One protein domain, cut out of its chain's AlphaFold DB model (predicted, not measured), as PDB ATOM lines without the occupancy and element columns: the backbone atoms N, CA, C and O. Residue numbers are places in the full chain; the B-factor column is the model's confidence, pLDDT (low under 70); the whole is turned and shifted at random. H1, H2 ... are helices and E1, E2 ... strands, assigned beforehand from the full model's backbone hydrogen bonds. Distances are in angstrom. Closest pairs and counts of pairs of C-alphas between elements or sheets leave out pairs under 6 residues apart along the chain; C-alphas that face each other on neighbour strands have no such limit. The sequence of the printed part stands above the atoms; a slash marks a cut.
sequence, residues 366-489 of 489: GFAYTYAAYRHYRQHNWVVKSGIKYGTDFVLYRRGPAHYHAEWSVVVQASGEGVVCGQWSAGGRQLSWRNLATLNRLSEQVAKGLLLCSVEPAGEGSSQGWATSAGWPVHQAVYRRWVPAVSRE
ATOM      1  N   GLY A 366      99.724  19.166  23.801       79.81
ATOM      2  CA  GLY A 366      98.427  18.588  23.438       79.81
ATOM      3  C   GLY A 366      97.378  18.717  24.551       79.81
ATOM      4  O   GLY A 366      96.178  18.773  24.269       79.81
ATOM      5  N   PHE A 367      97.831  18.800  25.811       85.81
ATOM      6  CA  PHE A 367      97.037  18.407  26.975       85.81
ATOM      7  C   PHE A 367      95.685  19.107  27.124       85.81
ATOM      8  O   PHE A 367      94.676  18.445  27.349       85.81
ATOM      9  N   ALA A 368      95.620  20.432  26.967       87.31
ATOM     10  CA  ALA A 368      94.371  21.152  27.217       87.31
ATOM     11  C   ALA A 368      93.227  20.720  26.278       87.31
ATOM     12  O   ALA A 368      92.073  20.626  26.694       87.31
ATOM     13  N   TYR A 369      93.556  20.387  25.027       86.94
ATOM     14  CA  TYR A 369      92.579  19.994  24.013       86.94
ATOM     15  C   TYR A 369      92.279  18.488  24.097       86.94
ATOM     16  O   TYR A 369      91.125  18.090  23.920       86.94
ATOM     17  N   THR A 370      93.265  17.639  24.430       88.31
ATOM     18  CA  THR A 370      92.994  16.215  24.702       88.31
ATOM     19  C   THR A 370      92.162  16.032  25.961       88.31
ATOM     20  O   THR A 370      91.223  15.237  25.938       88.31
ATOM     21  N   TYR A 371      92.423  16.804  27.019       91.31
ATOM     22  CA  TYR A 371      91.612  16.802  28.230       91.31
ATOM     23  C   TYR A 371      90.189  17.308  27.966       91.31
ATOM     24  O   TYR A 371      89.241  16.638  28.370       91.31
ATOM     25  N   ALA A 372      90.004  18.419  27.243       91.31
ATOM     26  CA  ALA A 372      88.670  18.904  26.874       91.31
ATOM     27  C   ALA A 372      87.869  17.847  26.083       91.31
ATOM     28  O   ALA A 372      86.720  17.549  26.423       91.31
ATOM     29  N   ALA A 373      88.495  17.193  25.096       92.06
ATOM     30  CA  ALA A 373      87.892  16.075  24.370       92.06
ATOM     31  C   ALA A 373      87.590  14.871  25.288       92.06
ATOM     32  O   ALA A 373      86.486  14.324  25.246       92.06
ATOM     33  N   TYR A 374      88.533  14.465  26.146       92.94
ATOM     34  CA  TYR A 374      88.361  13.368  27.106       92.94
ATOM     35  C   TYR A 374      87.177  13.642  28.044       92.94
ATOM     36  O   TYR A 374      86.256  12.828  28.124       92.94
ATOM     37  N   ARG A 375      87.154  14.821  28.683       92.38
ATOM     38  CA  ARG A 375      86.079  15.317  29.555       92.38
ATOM     39  C   ARG A 375      84.726  15.248  28.851       92.38
ATOM     40  O   ARG A 375      83.795  14.643  29.384       92.38
ATOM     41  N   HIS A 376      84.638  15.791  27.636       92.06
ATOM     42  CA  HIS A 376      83.426  15.759  26.821       92.06
ATOM     43  C   HIS A 376      82.930  14.321  26.595       92.06
ATOM     44  O   HIS A 376      81.760  14.022  26.847       92.06
ATOM     45  N   TYR A 377      83.802  13.393  26.189       93.25
ATOM     46  CA  TYR A 377      83.407  11.997  25.979       93.25
ATOM     47  C   TYR A 377      83.019  11.269  27.277       93.25
ATOM     48  O   TYR A 377      82.061  10.490  27.260       93.25
ATOM     49  N   ARG A 378      83.680  11.550  28.412       89.38
ATOM     50  CA  ARG A 378      83.300  11.001  29.730       89.38
ATOM     51  C   ARG A 378      81.922  11.493  30.187       89.38
ATOM     52  O   ARG A 378      81.128  10.681  30.650       89.38
ATOM     53  N   GLN A 379      81.593  12.772  29.984       88.88
ATOM     54  CA  GLN A 379      80.265  13.339  30.287       88.88
ATOM     55  C   GLN A 379      79.145  12.755  29.407       88.88
ATOM     56  O   GLN A 379      77.996  12.622  29.845       88.88
ATOM     57  N   HIS A 380      79.492  12.333  28.187       88.62
ATOM     58  CA  HIS A 380      78.640  11.546  27.288       88.62
ATOM     59  C   HIS A 380      78.667  10.030  27.590       88.62
ATOM     60  O   HIS A 380      78.195   9.228  26.787       88.62
ATOM     61  N   ASN A 381      79.170   9.638  28.767       86.69
ATOM     62  CA  ASN A 381      79.237   8.275  29.306       86.69
ATOM     63  C   ASN A 381      80.103   7.277  28.511       86.69
ATOM     64  O   ASN A 381      80.052   6.077  28.782       86.69
ATOM     65  N   TRP A 382      80.941   7.731  27.575       90.19
ATOM     66  CA  TRP A 382      81.883   6.839  26.898       90.19
ATOM     67  C   TRP A 382      83.023   6.434  27.837       90.19
ATOM     68  O   TRP A 382      83.580   7.252  28.576       90.19
ATOM     69  N   VAL A 383      83.428   5.167  27.771       89.62
ATOM     70  CA  VAL A 383      84.725   4.724  28.290       89.62
ATOM     71  C   VAL A 383      85.776   5.053  27.234       89.62
ATOM     72  O   VAL A 383      85.839   4.420  26.178       89.62
ATOM     73  N   VAL A 384      86.576   6.074  27.528       91.44
ATOM     74  CA  VAL A 384      87.653   6.589  26.677       91.44
ATOM     75  C   VAL A 384      88.945   5.841  27.009       91.44
ATOM     76  O   VAL A 384      89.246   5.616  28.181       91.44
ATOM     77  N   LYS A 385      89.715   5.443  25.991       89.50
ATOM     78  CA  LYS A 385      91.067   4.877  26.148       89.50
ATOM     79  C   LYS A 385      92.009   5.383  25.066       89.50
ATOM     80  O   LYS A 385      91.537   5.771  24.007       89.50
ATOM     81  N   SER A 386      93.320   5.322  25.312       88.44
ATOM     82  CA  SER A 386      94.349   5.645  24.311       88.44
ATOM     83  C   SER A 386      94.117   4.886  22.999       88.44
ATOM     84  O   SER A 386      93.943   3.661  22.987       88.44
ATOM     85  N   GLY A 387      94.109   5.624  21.892       88.31
ATOM     86  CA  GLY A 387      93.894   5.104  20.545       88.31
ATOM     87  C   GLY A 387      95.177   4.710  19.805       88.31
ATOM     88  O   GLY A 387      95.089   4.402  18.614       88.31
ATOM     89  N   ILE A 388      96.346   4.731  20.465       86.44
ATOM     90  CA  ILE A 388      97.677   4.677  19.822       86.44
ATOM     91  C   ILE A 388      97.839   3.493  18.856       86.44
ATOM     92  O   ILE A 388      98.280   3.664  17.722       86.44
ATOM     93  N   LYS A 389      97.328   2.314  19.240       85.12
ATOM     94  CA  LYS A 389      97.271   1.075  18.433       85.12
ATOM     95  C   LYS A 389      96.588   1.202  17.066       85.12
ATOM     96  O   LYS A 389      96.721   0.309  16.234       85.12
ATOM     97  N   TYR A 390      95.784   2.241  16.871       86.94
ATOM     98  CA  TYR A 390      95.024   2.506  15.650       86.94
ATOM     99  C   TYR A 390      95.479   3.806  14.971       86.94
ATOM    100  O   TYR A 390      94.811   4.296  14.064       86.94
ATOM    101  N   GLY A 391      96.606   4.375  15.419       86.94
ATOM    102  CA  GLY A 391      97.089   5.681  14.986       86.94
ATOM    103  C   GLY A 391      96.173   6.821  15.427       86.94
ATOM    104  O   GLY A 391      96.095   7.832  14.746       86.94
ATOM    105  N   THR A 392      95.435   6.690  16.526       90.31
ATOM    106  CA  THR A 392      94.439   7.685  16.973       90.31
ATOM    107  C   THR A 392      94.695   8.121  18.406       90.31
ATOM    108  O   THR A 392      95.382   7.419  19.138       90.31
ATOM    109  N   ASP A 393      94.171   9.272  18.811       89.38
ATOM    110  CA  ASP A 393      94.447   9.813  20.144       89.38
ATOM    111  C   ASP A 393      93.611   9.050  21.184       89.38
ATOM    112  O   ASP A 393      94.148   8.511  22.155       89.38
ATOM    113  N   PHE A 394      92.322   8.833  20.890       92.62
ATOM    114  CA  PHE A 394      91.436   7.999  21.706       92.62
ATOM    115  C   PHE A 394      90.679   6.923  20.911       92.62
ATOM    116  O   PHE A 394      90.546   6.970  19.691       92.62
ATOM    117  N   VAL A 395      90.122   5.954  21.634       92.75
ATOM    118  CA  VAL A 395      89.064   5.038  21.195       92.75
ATOM    119  C   VAL A 395      87.926   5.017  22.210       92.75
ATOM    120  O   VAL A 395      88.161   5.072  23.420       92.75
ATOM    121  N   LEU A 396      86.690   4.903  21.716       92.69
ATOM    122  CA  LEU A 396      85.476   4.978  22.532       92.69
ATOM    123  C   LEU A 396      84.785   3.616  22.659       92.69
ATOM    124  O   LEU A 396      84.442   2.975  21.660       92.69
ATOM    125  N   TYR A 397      84.532   3.201  23.899       89.69
ATOM    126  CA  TYR A 397      83.785   1.995  24.258       89.69
ATOM    127  C   TYR A 397      82.477   2.374  24.966       89.69
ATOM    128  O   TYR A 397      82.489   3.208  25.869       89.69
ATOM    129  N   ARG A 398      81.358   1.709  24.638       84.62
ATOM    130  CA  ARG A 398      80.054   1.953  25.301       84.62
ATOM    131  C   ARG A 398      80.027   1.574  26.793       84.62
ATOM    132  O   ARG A 398      79.289   2.171  27.559       84.62
ATOM    133  N   ARG A 399      80.806   0.556  27.189       76.00
ATOM    134  CA  ARG A 399      80.880   0.032  28.577       76.00
ATOM    135  C   ARG A 399      82.301  -0.304  29.037       76.00
ATOM    136  O   ARG A 399      82.591  -0.250  30.221       76.00
ATOM    137  N   GLY A 400      83.182  -0.675  28.106       79.50
ATOM    138  CA  GLY A 400      84.605  -0.909  28.364       79.50
ATOM    139  C   GLY A 400      85.192  -2.096  27.583       79.50
ATOM    140  O   GLY A 400      84.430  -2.895  27.024       79.50
ATOM    141  N   PRO A 401      86.535  -2.241  27.550       78.69
ATOM    142  CA  PRO A 401      87.233  -3.194  26.674       78.69
ATOM    143  C   PRO A 401      86.988  -4.680  26.965       78.69
ATOM    144  O   PRO A 401      87.299  -5.525  26.127       78.69
ATOM    145  N   ALA A 402      86.453  -5.006  28.146       73.00
ATOM    146  CA  ALA A 402      86.088  -6.369  28.535       73.00
ATOM    147  C   ALA A 402      84.702  -6.804  28.012       73.00
ATOM    148  O   ALA A 402      84.428  -7.999  27.936       73.00
ATOM    149  N   HIS A 403      83.834  -5.848  27.654       74.50
ATOM    150  CA  HIS A 403      82.435  -6.102  27.284       74.50
ATOM    151  C   HIS A 403      82.172  -5.933  25.785       74.50
ATOM    152  O   HIS A 403      81.451  -6.728  25.185       74.50
ATOM    153  N   TYR A 404      82.761  -4.901  25.176       79.25
ATOM    154  CA  TYR A 404      82.555  -4.557  23.773       79.25
ATOM    155  C   TYR A 404      83.881  -4.204  23.099       79.25
ATOM    156  O   TYR A 404      84.864  -3.849  23.748       79.25
ATOM    157  N   HIS A 405      83.891  -4.260  21.771       85.81
ATOM    158  CA  HIS A 405      84.918  -3.588  20.982       85.81
ATOM    159  C   HIS A 405      84.687  -2.070  21.047       85.81
ATOM    160  O   HIS A 405      83.551  -1.628  21.240       85.81
ATOM    161  N   ALA A 406      85.745  -1.275  20.873       89.06
ATOM    162  CA  ALA A 406      85.575   0.151  20.626       89.06
ATOM    163  C   ALA A 406      84.842   0.349  19.296       89.06
ATOM    164  O   ALA A 406      85.120  -0.363  18.332       89.06
ATOM    165  N   GLU A 407      83.923   1.307  19.272       90.62
ATOM    166  CA  GLU A 407      83.063   1.617  18.123       90.62
ATOM    167  C   GLU A 407      83.686   2.705  17.238       90.62
ATOM    168  O   GLU A 407      83.610   2.647  16.009       90.62
ATOM    169  N   TRP A 408      84.383   3.645  17.879       94.25
ATOM    170  CA  TRP A 408      85.013   4.797  17.249       94.25
ATOM    171  C   TRP A 408      86.503   4.873  17.588       94.25
ATOM    172  O   TRP A 408      86.892   4.665  18.742       94.25
ATOM    173  N   SER A 409      87.311   5.213  16.587       94.06
ATOM    174  CA  SER A 409      88.651   5.790  16.741       94.06
ATOM    175  C   SER A 409      88.519   7.312  16.652       94.06
ATOM    176  O   SER A 409      87.811   7.799  15.772       94.06
ATOM    177  N   VAL A 410      89.175   8.071  17.527       93.19
ATOM    178  CA  VAL A 410      89.024   9.531  17.643       93.19
ATOM    179  C   VAL A 410      90.357  10.223  17.418       93.19
ATOM    180  O   VAL A 410      91.359   9.869  18.041       93.19
ATOM    181  N   VAL A 411      90.349  11.243  16.566       91.94
ATOM    182  CA  VAL A 411      91.480  12.151  16.363       91.94
ATOM    183  C   VAL A 411      91.093  13.538  16.860       91.94
ATOM    184  O   VAL A 411      90.076  14.075  16.426       91.94
ATOM    185  N   VAL A 412      91.880  14.098  17.776       90.12
ATOM    186  CA  VAL A 412      91.650  15.408  18.395       90.12
ATOM    187  C   VAL A 412      92.454  16.473  17.651       90.12
ATOM    188  O   VAL A 412      93.664  16.335  17.463       90.12
ATOM    189  N   GLN A 413      91.777  17.545  17.244       86.25
ATOM    190  CA  GLN A 413      92.372  18.708  16.589       86.25
ATOM    191  C   GLN A 413      91.942  20.000  17.283       86.25
ATOM    192  O   GLN A 413      90.804  20.119  17.745       86.25
ATOM    193  N   ALA A 414      92.837  20.983  17.304       81.81
ATOM    194  CA  ALA A 414      92.448  22.362  17.564       81.81
ATOM    195  C   ALA A 414      91.651  22.916  16.366       81.81
ATOM    196  O   ALA A 414      91.983  22.641  15.211       81.81
ATOM    197  N   SER A 415      90.609  23.693  16.649       73.88
ATOM    198  CA  SER A 415      89.810  24.457  15.682       73.88
ATOM    199  C   SER A 415      89.641  25.889  16.207       73.88
ATOM    200  O   SER A 415      89.824  26.119  17.401       73.88
ATOM    201  N   GLY A 416      89.332  26.854  15.340       64.50
ATOM    202  CA  GLY A 416      89.173  28.270  15.698       64.50
ATOM    203  C   GLY A 416      89.973  29.226  14.809       64.50
ATOM    204  O   GLY A 416      90.815  28.813  14.010       64.50
ATOM    205  N   GLU A 417      89.704  30.526  14.936       49.34
ATOM    206  CA  GLU A 417      90.390  31.556  14.147       49.34
ATOM    207  C   GLU A 417      91.893  31.613  14.473       49.34
ATOM    208  O   GLU A 417      92.319  31.421  15.611       49.34
ATOM    209  N   GLY A 418      92.723  31.815  13.446       49.81
ATOM    210  CA  GLY A 418      94.187  31.771  13.561       49.81
ATOM    211  C   GLY A 418      94.800  30.366  13.698       49.81
ATOM    212  O   GLY A 418      96.001  30.212  13.466       49.81
ATOM    213  N   VAL A 419      94.015  29.325  13.999       53.59
ATOM    214  CA  VAL A 419      94.500  27.938  14.072       53.59
ATOM    215  C   VAL A 419      94.523  27.316  12.673       53.59
ATOM    216  O   VAL A 419      93.492  26.923  12.128       53.59
ATOM    217  N   VAL A 420      95.711  27.176  12.078       45.38
ATOM    218  CA  VAL A 420      95.849  26.462  10.798       45.38
ATOM    219  C   VAL A 420      95.525  24.978  11.001       45.38
ATOM    220  O   VAL A 420      96.070  24.314  11.888       45.38
ATOM    221  N   CYS A 421      94.646  24.435  10.158       43.03
ATOM    222  CA  CYS A 421      94.187  23.054  10.248       43.03
ATOM    223  C   CYS A 421      95.358  22.047  10.182       43.03
ATOM    224  O   CYS A 421      96.083  21.945   9.192       43.03
ATOM    225  N   GLY A 422      95.547  21.284  11.263       44.72
ATOM    226  CA  GLY A 422      96.663  20.344  11.412       44.72
ATOM    227  C   GLY A 422      97.960  20.929  11.994       44.72
ATOM    228  O   GLY A 422      98.943  20.197  12.074       44.72
ATOM    229  N   GLN A 423      97.986  22.195  12.424       46.72
ATOM    230  CA  GLN A 423      99.122  22.766  13.165       46.72
ATOM    231  C   GLN A 423      99.137  22.348  14.649       46.72
ATOM    232  O   GLN A 423     100.182  22.419  15.292       46.72
ATOM    233  N   TRP A 424      98.013  21.849  15.181       52.31
ATOM    234  CA  TRP A 424      97.948  21.241  16.511       52.31
ATOM    235  C   TRP A 424      97.033  20.006  16.543       52.31
ATOM    236  O   TRP A 424      95.820  20.082  16.342       52.31
ATOM    237  N   SER A 425      97.651  18.866  16.835       53.22
ATOM    238  CA  SER A 425      97.026  17.637  17.331       53.22
ATOM    239  C   SER A 425      97.846  17.183  18.541       53.22
ATOM    240  O   SER A 425      98.999  17.595  18.681       53.22
ATOM    241  N   ALA A 426      97.295  16.280  19.354       49.56
ATOM    242  CA  ALA A 426      97.939  15.672  20.527       49.56
ATOM    243  C   ALA A 426      99.343  15.056  20.308       49.56
ATOM    244  O   ALA A 426     100.016  14.717  21.275       49.56
ATOM    245  N   GLY A 427      99.759  14.875  19.051       51.81
ATOM    246  CA  GLY A 427     101.087  14.410  18.650       51.81
ATOM    247  C   GLY A 427     101.568  15.094  17.367       51.81
ATOM    248  O   GLY A 427     102.067  14.425  16.466       51.81
ATOM    249  N   GLY A 428     101.322  16.404  17.223       61.19
ATOM    250  CA  GLY A 428     101.835  17.222  16.110       61.19
ATOM    251  C   GLY A 428     101.312  16.848  14.715       61.19
ATOM    252  O   GLY A 428     101.953  17.147  13.705       61.19
ATOM    253  N   ARG A 429     100.171  16.151  14.618       67.25
ATOM    254  CA  ARG A 429      99.727  15.545  13.360       67.25
ATOM    255  C   ARG A 429      99.038  16.534  12.424       67.25
ATOM    256  O   ARG A 429      97.877  16.886  12.612       67.25
ATOM    257  N   GLN A 430      99.691  16.813  11.300       68.50
ATOM    258  CA  GLN A 430      99.059  17.467  10.154       68.50
ATOM    259  C   GLN A 430      97.929  16.600   9.580       68.50
ATOM    260  O   GLN A 430      98.163  15.480   9.114       68.50
ATOM    261  N   LEU A 431      96.700  17.118   9.547       76.25
ATOM    262  CA  LEU A 431      95.519  16.403   9.041       76.25
ATOM    263  C   LEU A 431      95.344  16.563   7.525       76.25
ATOM    264  O   LEU A 431      94.284  16.904   7.011       76.25
ATOM    265  N   SER A 432      96.419  16.262   6.794       82.44
ATOM    266  CA  SER A 432      96.389  16.172   5.336       82.44
ATOM    267  C   SER A 432      95.443  15.062   4.859       82.44
ATOM    268  O   SER A 432      95.260  14.044   5.533       82.44
ATOM    269  N   TRP A 433      94.916  15.193   3.638       82.56
ATOM    270  CA  TRP A 433      94.089  14.160   2.996       82.56
ATOM    271  C   TRP A 433      94.750  12.767   2.990       82.56
ATOM    272  O   TRP A 433      94.074  11.759   3.186       82.56
ATOM    273  N   ARG A 434      96.083  12.694   2.834       86.75
ATOM    274  CA  ARG A 434      96.845  11.431   2.887       86.75
ATOM    275  C   ARG A 434      96.792  10.792   4.276       86.75
ATOM    276  O   ARG A 434      96.613   9.579   4.388       86.75
ATOM    277  N   ASN A 435      96.900  11.606   5.323       86.06
ATOM    278  CA  ASN A 435      96.860  11.141   6.706       86.06
ATOM    279  C   ASN A 435      95.432  10.727   7.087       86.06
ATOM    280  O   ASN A 435      95.242   9.620   7.579       86.06
ATOM    281  N   LEU A 436      94.416  11.529   6.746       87.44
ATOM    282  CA  LEU A 436      93.002  11.177   6.945       87.44
ATOM    283  C   LEU A 436      92.605   9.884   6.209       87.44
ATOM    284  O   LEU A 436      91.986   9.002   6.803       87.44
ATOM    285  N   ALA A 437      93.023   9.708   4.951       88.81
ATOM    286  CA  ALA A 437      92.790   8.473   4.201       88.81
ATOM    287  C   ALA A 437      93.491   7.253   4.833       88.81
ATOM    288  O   ALA A 437      92.915   6.162   4.866       88.81
ATOM    289  N   THR A 438      94.698   7.433   5.377       90.31
ATOM    290  CA  THR A 438      95.439   6.377   6.090       90.31
ATOM    291  C   THR A 438      94.743   5.990   7.397       90.31
ATOM    292  O   THR A 438      94.513   4.808   7.640       90.31
ATOM    293  N   LEU A 439      94.324   6.969   8.201       90.69
ATOM    294  CA  LEU A 439      93.612   6.767   9.470       90.69
ATOM    295  C   LEU A 439      92.242   6.106   9.275       90.69
ATOM    296  O   LEU A 439      91.849   5.232  10.053       90.69
ATOM    297  N   ASN A 440      91.537   6.480   8.204       91.75
ATOM    298  CA  ASN A 440      90.288   5.844   7.803       91.75
ATOM    299  C   ASN A 440      90.526   4.385   7.398       91.75
ATOM    300  O   ASN A 440      89.834   3.507   7.899       91.75
ATOM    301  N   ARG A 441      91.548   4.102   6.576       91.00
ATOM    302  CA  ARG A 441      91.925   2.726   6.202       91.00
ATOM    303  C   ARG A 441      92.274   1.875   7.426       91.00
ATOM    304  O   ARG A 441      91.789   0.751   7.524       91.00
ATOM    305  N   LEU A 442      93.074   2.404   8.356       91.38
ATOM    306  CA  LEU A 442      93.431   1.713   9.600       91.38
ATOM    307  C   LEU A 442      92.194   1.422  10.459       91.38
ATOM    308  O   LEU A 442      92.061   0.311  10.965       91.38
ATOM    309  N   SER A 443      91.268   2.380  10.583       91.12
ATOM    310  CA  SER A 443      90.029   2.222  11.362       91.12
ATOM    311  C   SER A 443      89.046   1.237  10.712       91.12
ATOM    312  O   SER A 443      88.544   0.343  11.396       91.12
ATOM    313  N   GLU A 444      88.842   1.320   9.393       88.88
ATOM    314  CA  GLU A 444      88.017   0.384   8.615       88.88
ATOM    315  C   GLU A 444      88.549  -1.057   8.719       88.88
ATOM    316  O   GLU A 444      87.771  -1.979   8.967       88.88
ATOM    317  N   GLN A 445      89.873  -1.259   8.629       89.56
ATOM    318  CA  GLN A 445      90.514  -2.577   8.786       89.56
ATOM    319  C   GLN A 445      90.255  -3.233  10.153       89.56
ATOM    320  O   GLN A 445      90.277  -4.458  10.256       89.56
ATOM    321  N   VAL A 446      89.988  -2.441  11.197       89.25
ATOM    322  CA  VAL A 446      89.672  -2.920  12.555       89.25
ATOM    323  C   VAL A 446      88.205  -2.700  12.943       89.25
ATOM    324  O   VAL A 446      87.887  -2.705  14.139       89.25
ATOM    325  N   ALA A 447      87.339  -2.504  11.940       89.44
ATOM    326  CA  ALA A 447      85.893  -2.306  12.037       89.44
ATOM    327  C   ALA A 447      85.452  -1.187  13.008       89.44
ATOM    328  O   ALA A 447      84.488  -1.355  13.756       89.44
ATOM    329  N   LYS A 448      86.154  -0.046  12.991       91.75
ATOM    330  CA  LYS A 448      85.795   1.184  13.720       91.75
ATOM    331  C   LYS A 448      85.438   2.306  12.756       91.75
ATOM    332  O   LYS A 448      86.047   2.426  11.695       91.75
ATOM    333  N   GLY A 449      84.509   3.169  13.159       92.19
ATOM    334  CA  GLY A 449      84.343   4.470  12.513       92.19
ATOM    335  C   GLY A 449      85.454   5.438  12.935       92.19
ATOM    336  O   GLY A 449      85.959   5.343  14.054       92.19
ATOM    337  N   LEU A 450      85.818   6.380  12.065       93.38
ATOM    338  CA  LEU A 450      86.745   7.464  12.394       93.38
ATOM    339  C   LEU A 450      85.956   8.727  12.777       93.38
ATOM    340  O   LEU A 450      85.142   9.214  11.993       93.38
ATOM    341  N   LEU A 451      86.209   9.260  13.971       94.00
ATOM    342  CA  LEU A 451      85.739  10.570  14.419       94.00
ATOM    343  C   LEU A 451      86.883  11.581  14.360       94.00
ATOM    344  O   LEU A 451      87.983  11.317  14.852       94.00
ATOM    345  N   LEU A 452      86.592  12.754  13.811       91.50
ATOM    346  CA  LEU A 452      87.388  13.961  13.997       91.50
ATOM    347  C   LEU A 452      86.714  14.788  15.094       91.50
ATOM    348  O   LEU A 452      85.525  15.092  14.998       91.50
ATOM    349  N   CYS A 453      87.467  15.098  16.143       91.94
ATOM    350  CA  CYS A 453      87.037  15.850  17.312       91.94
ATOM    351  C   CYS A 453      87.720  17.222  17.272       91.94
ATOM    352  O   CYS A 453      88.901  17.342  17.596       91.94
ATOM    353  N   SER A 454      86.989  18.234  16.810       89.94
ATOM    354  CA  SER A 454      87.411  19.634  16.837       89.94
ATOM    355  C   SER A 454      87.124  20.217  18.212       89.94
ATOM    356  O   SER A 454      85.969  20.274  18.625       89.94
ATOM    357  N   VAL A 455      88.161  20.679  18.901       88.62
ATOM    358  CA  VAL A 455      88.034  21.415  20.162       88.62
ATOM    359  C   VAL A 455      88.352  22.880  19.890       88.62
ATOM    360  O   VAL A 455      89.412  23.186  19.340       88.62
ATOM    361  N   GLU A 456      87.429  23.769  20.251       85.81
ATOM    362  CA  GLU A 456      87.521  25.204  19.965       85.81
ATOM    363  C   GLU A 456      87.808  25.985  21.256       85.81
ATOM    364  O   GLU A 456      87.000  25.951  22.188       85.81
ATOM    365  N   PRO A 457      88.971  26.660  21.366       78.94
ATOM    366  CA  PRO A 457      89.415  27.264  22.609       78.94
ATOM    367  C   PRO A 457      88.655  28.568  22.867       78.94
ATOM    368  O   PRO A 457      88.923  29.606  22.264       78.94
ATOM    369  N   ALA A 458      87.696  28.525  23.789       66.50
ATOM    370  CA  ALA A 458      86.933  29.704  24.172       66.50
ATOM    371  C   ALA A 458      87.808  30.700  24.961       66.50
ATOM    372  O   ALA A 458      88.199  30.428  26.099       66.50
ATOM    373  N   GLY A 459      88.057  31.869  24.360       59.19
ATOM    374  CA  GLY A 459      88.690  33.037  24.982       59.19
ATOM    375  C   GLY A 459      90.123  33.308  24.514       59.19
ATOM    376  O   GLY A 459      90.992  32.442  24.598       59.19
ATOM    377  N   GLU A 460      90.378  34.541  24.071       46.75
ATOM    378  CA  GLU A 460      91.707  35.031  23.689       46.75
ATOM    379  C   GLU A 460      92.629  35.146  24.917       46.75
ATOM    380  O   GLU A 460      92.362  35.922  25.834       46.75
ATOM    381  N   GLY A 461      93.737  34.400  24.945       47.66
ATOM    382  CA  GLY A 461      94.758  34.555  25.985       47.66
ATOM    383  C   GLY A 461      95.695  33.356  26.132       47.66
ATOM    384  O   GLY A 461      95.274  32.207  26.056       47.66
ATOM    385  N   SER A 462      96.976  33.617  26.395       41.72
ATOM    386  CA  SER A 462      98.034  32.598  26.526       41.72
ATOM    387  C   SER A 462      98.067  31.864  27.879       41.72
ATOM    388  O   SER A 462      98.967  31.063  28.118       41.72
ATOM    389  N   SER A 463      97.100  32.117  28.765       51.56
ATOM    390  CA  SER A 463      97.018  31.546  30.118       51.56
ATOM    391  C   SER A 463      95.642  30.925  30.393       51.56
ATOM    392  O   SER A 463      94.964  31.269  31.364       51.56
ATOM    393  N   GLN A 464      95.195  30.030  29.511       63.00
ATOM    394  CA  GLN A 464      93.939  29.295  29.678       63.00
ATOM    395  C   GLN A 464      94.086  28.242  30.794       63.00
ATOM    396  O   GLN A 464      94.693  27.184  30.615       63.00
ATOM    397  N   GLY A 465      93.538  28.552  31.971       72.44
ATOM    398  CA  GLY A 465      93.462  27.619  33.097       72.44
ATOM    399  C   GLY A 465      92.513  26.449  32.819       72.44
ATOM    400  O   GLY A 465      91.640  26.525  31.948       72.44
ATOM    401  N   TRP A 466      92.652  25.370  33.591       79.38
ATOM    402  CA  TRP A 466      91.883  24.138  33.390       79.38
ATOM    403  C   TRP A 466      90.366  24.366  33.379       79.38
ATOM    404  O   TRP A 466      89.673  23.811  32.527       79.38
ATOM    405  N   ALA A 467      89.857  25.236  34.256       75.81
ATOM    406  CA  ALA A 467      88.437  25.576  34.342       75.81
ATOM    407  C   ALA A 467      87.905  26.235  33.052       75.81
ATOM    408  O   ALA A 467      86.767  25.981  32.662       75.81
ATOM    409  N   THR A 468      88.734  27.013  32.346       77.69
ATOM    410  CA  THR A 468      88.398  27.560  31.023       77.69
ATOM    411  C   THR A 468      88.360  26.447  29.977       77.69
ATOM    412  O   THR A 468      87.380  26.334  29.245       77.69
ATOM    413  N   SER A 469      89.377  25.571  29.955       72.81
ATOM    414  CA  SER A 469      89.448  24.443  29.006       72.81
ATOM    415  C   SER A 469      88.297  23.446  29.153       72.81
ATOM    416  O   SER A 469      87.799  22.891  28.175       72.81
ATOM    417  N   ALA A 470      87.812  23.272  30.382       72.75
ATOM    418  CA  ALA A 470      86.683  22.421  30.704       72.75
ATOM    419  C   ALA A 470      85.378  22.895  30.036       72.75
ATOM    420  O   ALA A 470      84.490  22.074  29.799       72.75
ATOM    421  N   GLY A 471      85.256  24.194  29.737       79.56
ATOM    422  CA  GLY A 471      84.094  24.810  29.095       79.56
ATOM    423  C   GLY A 471      84.181  24.943  27.570       79.56
ATOM    424  O   GLY A 471      83.277  25.530  26.977       79.56
ATOM    425  N   TRP A 472      85.242  24.447  26.926       86.62
ATOM    426  CA  TRP A 472      85.430  24.599  25.480       86.62
ATOM    427  C   TRP A 472      84.397  23.807  24.654       86.62
ATOM    428  O   TRP A 472      84.164  22.629  24.940       86.62
ATOM    429  N   PRO A 473      83.781  24.412  23.616       86.56
ATOM    430  CA  PRO A 473      82.934  23.681  22.684       86.56
ATOM    431  C   PRO A 473      83.718  22.602  21.923       86.56
ATOM    432  O   PRO A 473      84.859  22.793  21.497       86.56
ATOM    433  N   VAL A 474      83.076  21.442  21.761       89.62
ATOM    434  CA  VAL A 474      83.645  20.257  21.110       89.62
ATOM    435  C   VAL A 474      82.719  19.812  19.984       89.62
ATOM    436  O   VAL A 474      81.625  19.296  20.224       89.62
ATOM    437  N   HIS A 475      83.169  20.003  18.750       90.31
ATOM    438  CA  HIS A 475      82.463  19.620  17.532       90.31
ATOM    439  C   HIS A 475      82.993  18.279  17.015       90.31
ATOM    440  O   HIS A 475      84.185  17.986  17.095       90.31
ATOM    441  N   GLN A 476      82.105  17.439  16.480       89.69
ATOM    442  CA  GLN A 476      82.455  16.083  16.056       89.69
ATOM    443  C   GLN A 476      81.984  15.803  14.631       89.69
ATOM    444  O   GLN A 476      80.817  16.008  14.304       89.69
ATOM    445  N   ALA A 477      82.883  15.278  13.800       89.94
ATOM    446  CA  ALA A 477      82.593  14.878  12.428       89.94
ATOM    447  C   ALA A 477      82.942  13.400  12.205       89.94
ATOM    448  O   ALA A 477      84.066  12.960  12.453       89.94
ATOM    449  N   VAL A 478      81.980  12.627  11.694       91.56
ATOM    450  CA  VAL A 478      82.199  11.237  11.274       91.56
ATOM    451  C   VAL A 478      82.895  11.238   9.915       91.56
ATOM    452  O   VAL A 478      82.257  11.473   8.887       91.56
ATOM    453  N   TYR A 479      84.194  10.945   9.892       89.12
ATOM    454  CA  TYR A 479      84.924  10.763   8.643       89.12
ATOM    455  C   TYR A 479      84.600   9.389   8.043       89.12
ATOM    456  O   TYR A 479      84.573   8.370   8.735       89.12
ATOM    457  N   ARG A 480      84.350   9.366   6.732       84.56
ATOM    458  CA  ARG A 480      84.151   8.153   5.930       84.56
ATOM    459  C   ARG A 480      84.818   8.340   4.577       84.56
ATOM    460  O   ARG A 480      84.887   9.457   4.062       84.56
ATOM    461  N   ARG A 481      85.233   7.240   3.951       82.00
ATOM    462  CA  ARG A 481      85.627   7.242   2.538       82.00
ATOM    463  C   ARG A 481      84.491   7.801   1.666       82.00
ATOM    464  O   ARG A 481      83.375   7.290   1.706       82.00
ATOM    465  N   TRP A 482      84.793   8.795   0.828       78.25
ATOM    466  CA  TRP A 482      83.871   9.279  -0.207       78.25
ATOM    467  C   TRP A 482      83.602   8.182  -1.248       78.25
ATOM    468  O   TRP A 482      84.538   7.564  -1.764       78.25
ATOM    469  N   VAL A 483      82.326   7.932  -1.557       80.62
ATOM    470  CA  VAL A 483      81.897   6.881  -2.492       80.62
ATOM    471  C   VAL A 483      81.064   7.520  -3.608       80.62
ATOM    472  O   VAL A 483      79.926   7.902  -3.350       80.62
ATOM    473  N   PRO A 484      81.551   7.599  -4.863       79.50
ATOM    474  CA  PRO A 484      80.857   8.324  -5.938       79.50
ATOM    475  C   PRO A 484      79.454   7.796  -6.278       79.50
ATOM    476  O   PRO A 484      78.670   8.522  -6.873       79.50
ATOM    477  N   ALA A 485      79.126   6.554  -5.913       76.81
ATOM    478  CA  ALA A 485      77.795   5.964  -6.104       76.81
ATOM    479  C   ALA A 485      76.787   6.292  -4.978       76.81
ATOM    480  O   ALA A 485      75.623   5.924  -5.085       76.81
ATOM    481  N   VAL A 486      77.234   6.935  -3.892       72.69
ATOM    482  CA  VAL A 486      76.419   7.294  -2.708       72.69
ATOM    483  C   VAL A 486      76.520   8.793  -2.390       72.69
ATOM    484  O   VAL A 486      75.629   9.362  -1.776       72.69
ATOM    485  N   SER A 487      77.608   9.438  -2.815       69.19
ATOM    486  CA  SER A 487      77.940  10.846  -2.566       69.19
ATOM    487  C   SER A 487      77.824  11.713  -3.831       69.19
ATOM    488  O   SER A 487      78.580  12.671  -3.997       69.19
ATOM    489  N   ARG A 488      76.912  11.340  -4.733       70.06
ATOM    490  CA  ARG A 488      76.369  12.195  -5.795       70.06
ATOM    491  C   ARG A 488      74.902  12.443  -5.460       70.06
ATOM    492  O   ARG A 488      74.148  11.475  -5.365       70.06
ATOM    493  N   GLU A 489      74.551  13.707  -5.271       49.41
ATOM    494  CA  GLU A 489      73.175  14.210  -5.390       49.41
ATOM    495  C   GLU A 489      72.994  14.797  -6.803       49.41
ATOM    496  O   GLU A 489      74.025  15.208  -7.393       49.41
TER     497      GLU A 489
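AT A GLANCE: This is residues 366 to 489 of the 489 residues of the protein "tRNA-intron lyase" of Acanthamoeba castellanii str. Neff (UniProt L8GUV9). One strongly twisted sheet of five strands curls round the helix H1 on one face, while the helix H2 packs on its other face. The short helix H3 packs on residues 368 to 372 of H1, and residues 483 to 489 stick out as a tail. The printed part has 124 residues, with three named helices and five named strands in the order H1, E1, E2, E3, H2, E4, H3, E5; the mixed sheet runs E1, E2, E3, E4, E5. The class is mixed, helices and strands, with under half of the residues in named elements. The whole is compact, with a radius of gyration of the C-alphas of 15.0 A and spans of 45 by 37 by 27 A.

HOW THE PARTS SIT: The inner strands E3, residues 408 to 414, and E4, residues 449 to 455, are parallel at 24 degrees, with N 411 and O 451 within hydrogen-bond range at 2.9 A. E2, residues 394 to 397, is antiparallel to E3 at 142 degrees, with N 410 and O 394 2.8 A apart. The edge strand E1, residues 383 to 386, is antiparallel to E2 at 149 degrees, with N 395 and O 385 2.8 A apart. E1, E2 and E3 form a meander, each strand the antiparallel neighbour of the one before, in two hairpins. The other edge strand, E5, residues 474 to 479, is antiparallel to E4 at 152 degrees, with N 454 and O 475 2.8 A apart. H1, residues 367 to 379, is on the sheet; its closest C-alphas to E4 are those of Tyr 369 and Val 455, 6.1 A. H2, residues 433 to 445, is on the opposite face, giving three layers, helices on both faces of a sheet. Its height over the sheet is 9.3 A; it lies over E4, only just slantwise to the strands at 33 degrees on the local plane, and the closest C-alphas are those of Asn 440 and Leu 450, 6.0 A. E3, H2 and E4 make a strand-helix-strand unit, two parallel neighbour strands with a helix between, its crossover right-handed. H3, residues 466 to 469, is not on the sheet but touches H1, the closest C-alphas being those of Ala 372 and Ser 469, 6.0 A. Every O i to N i+4 pair in H1 and H2 is within hydrogen-bond range; H3 is too short for one.

IN THESE COORDINATES: From first to last C-alpha E3 measures 19.1 A, E4 19.0 A, E5 15.7 A, H2 18.1 A and H1 17.8 A. H1 begins at C-alpha 367 (97.037, 18.407, 26.975), and E5 ends at C-alpha 479 (84.924, 10.763, 8.643).

THE WHOLE: The C-alphas farthest apart, of Ser 463 and Ala 485, are 48.3 A apart. The printed part has no cut; E3 to H2 is a long link of 18 residues. Confidence is under 70 at residues 416 to 430, 458 to 464, 487 and 489.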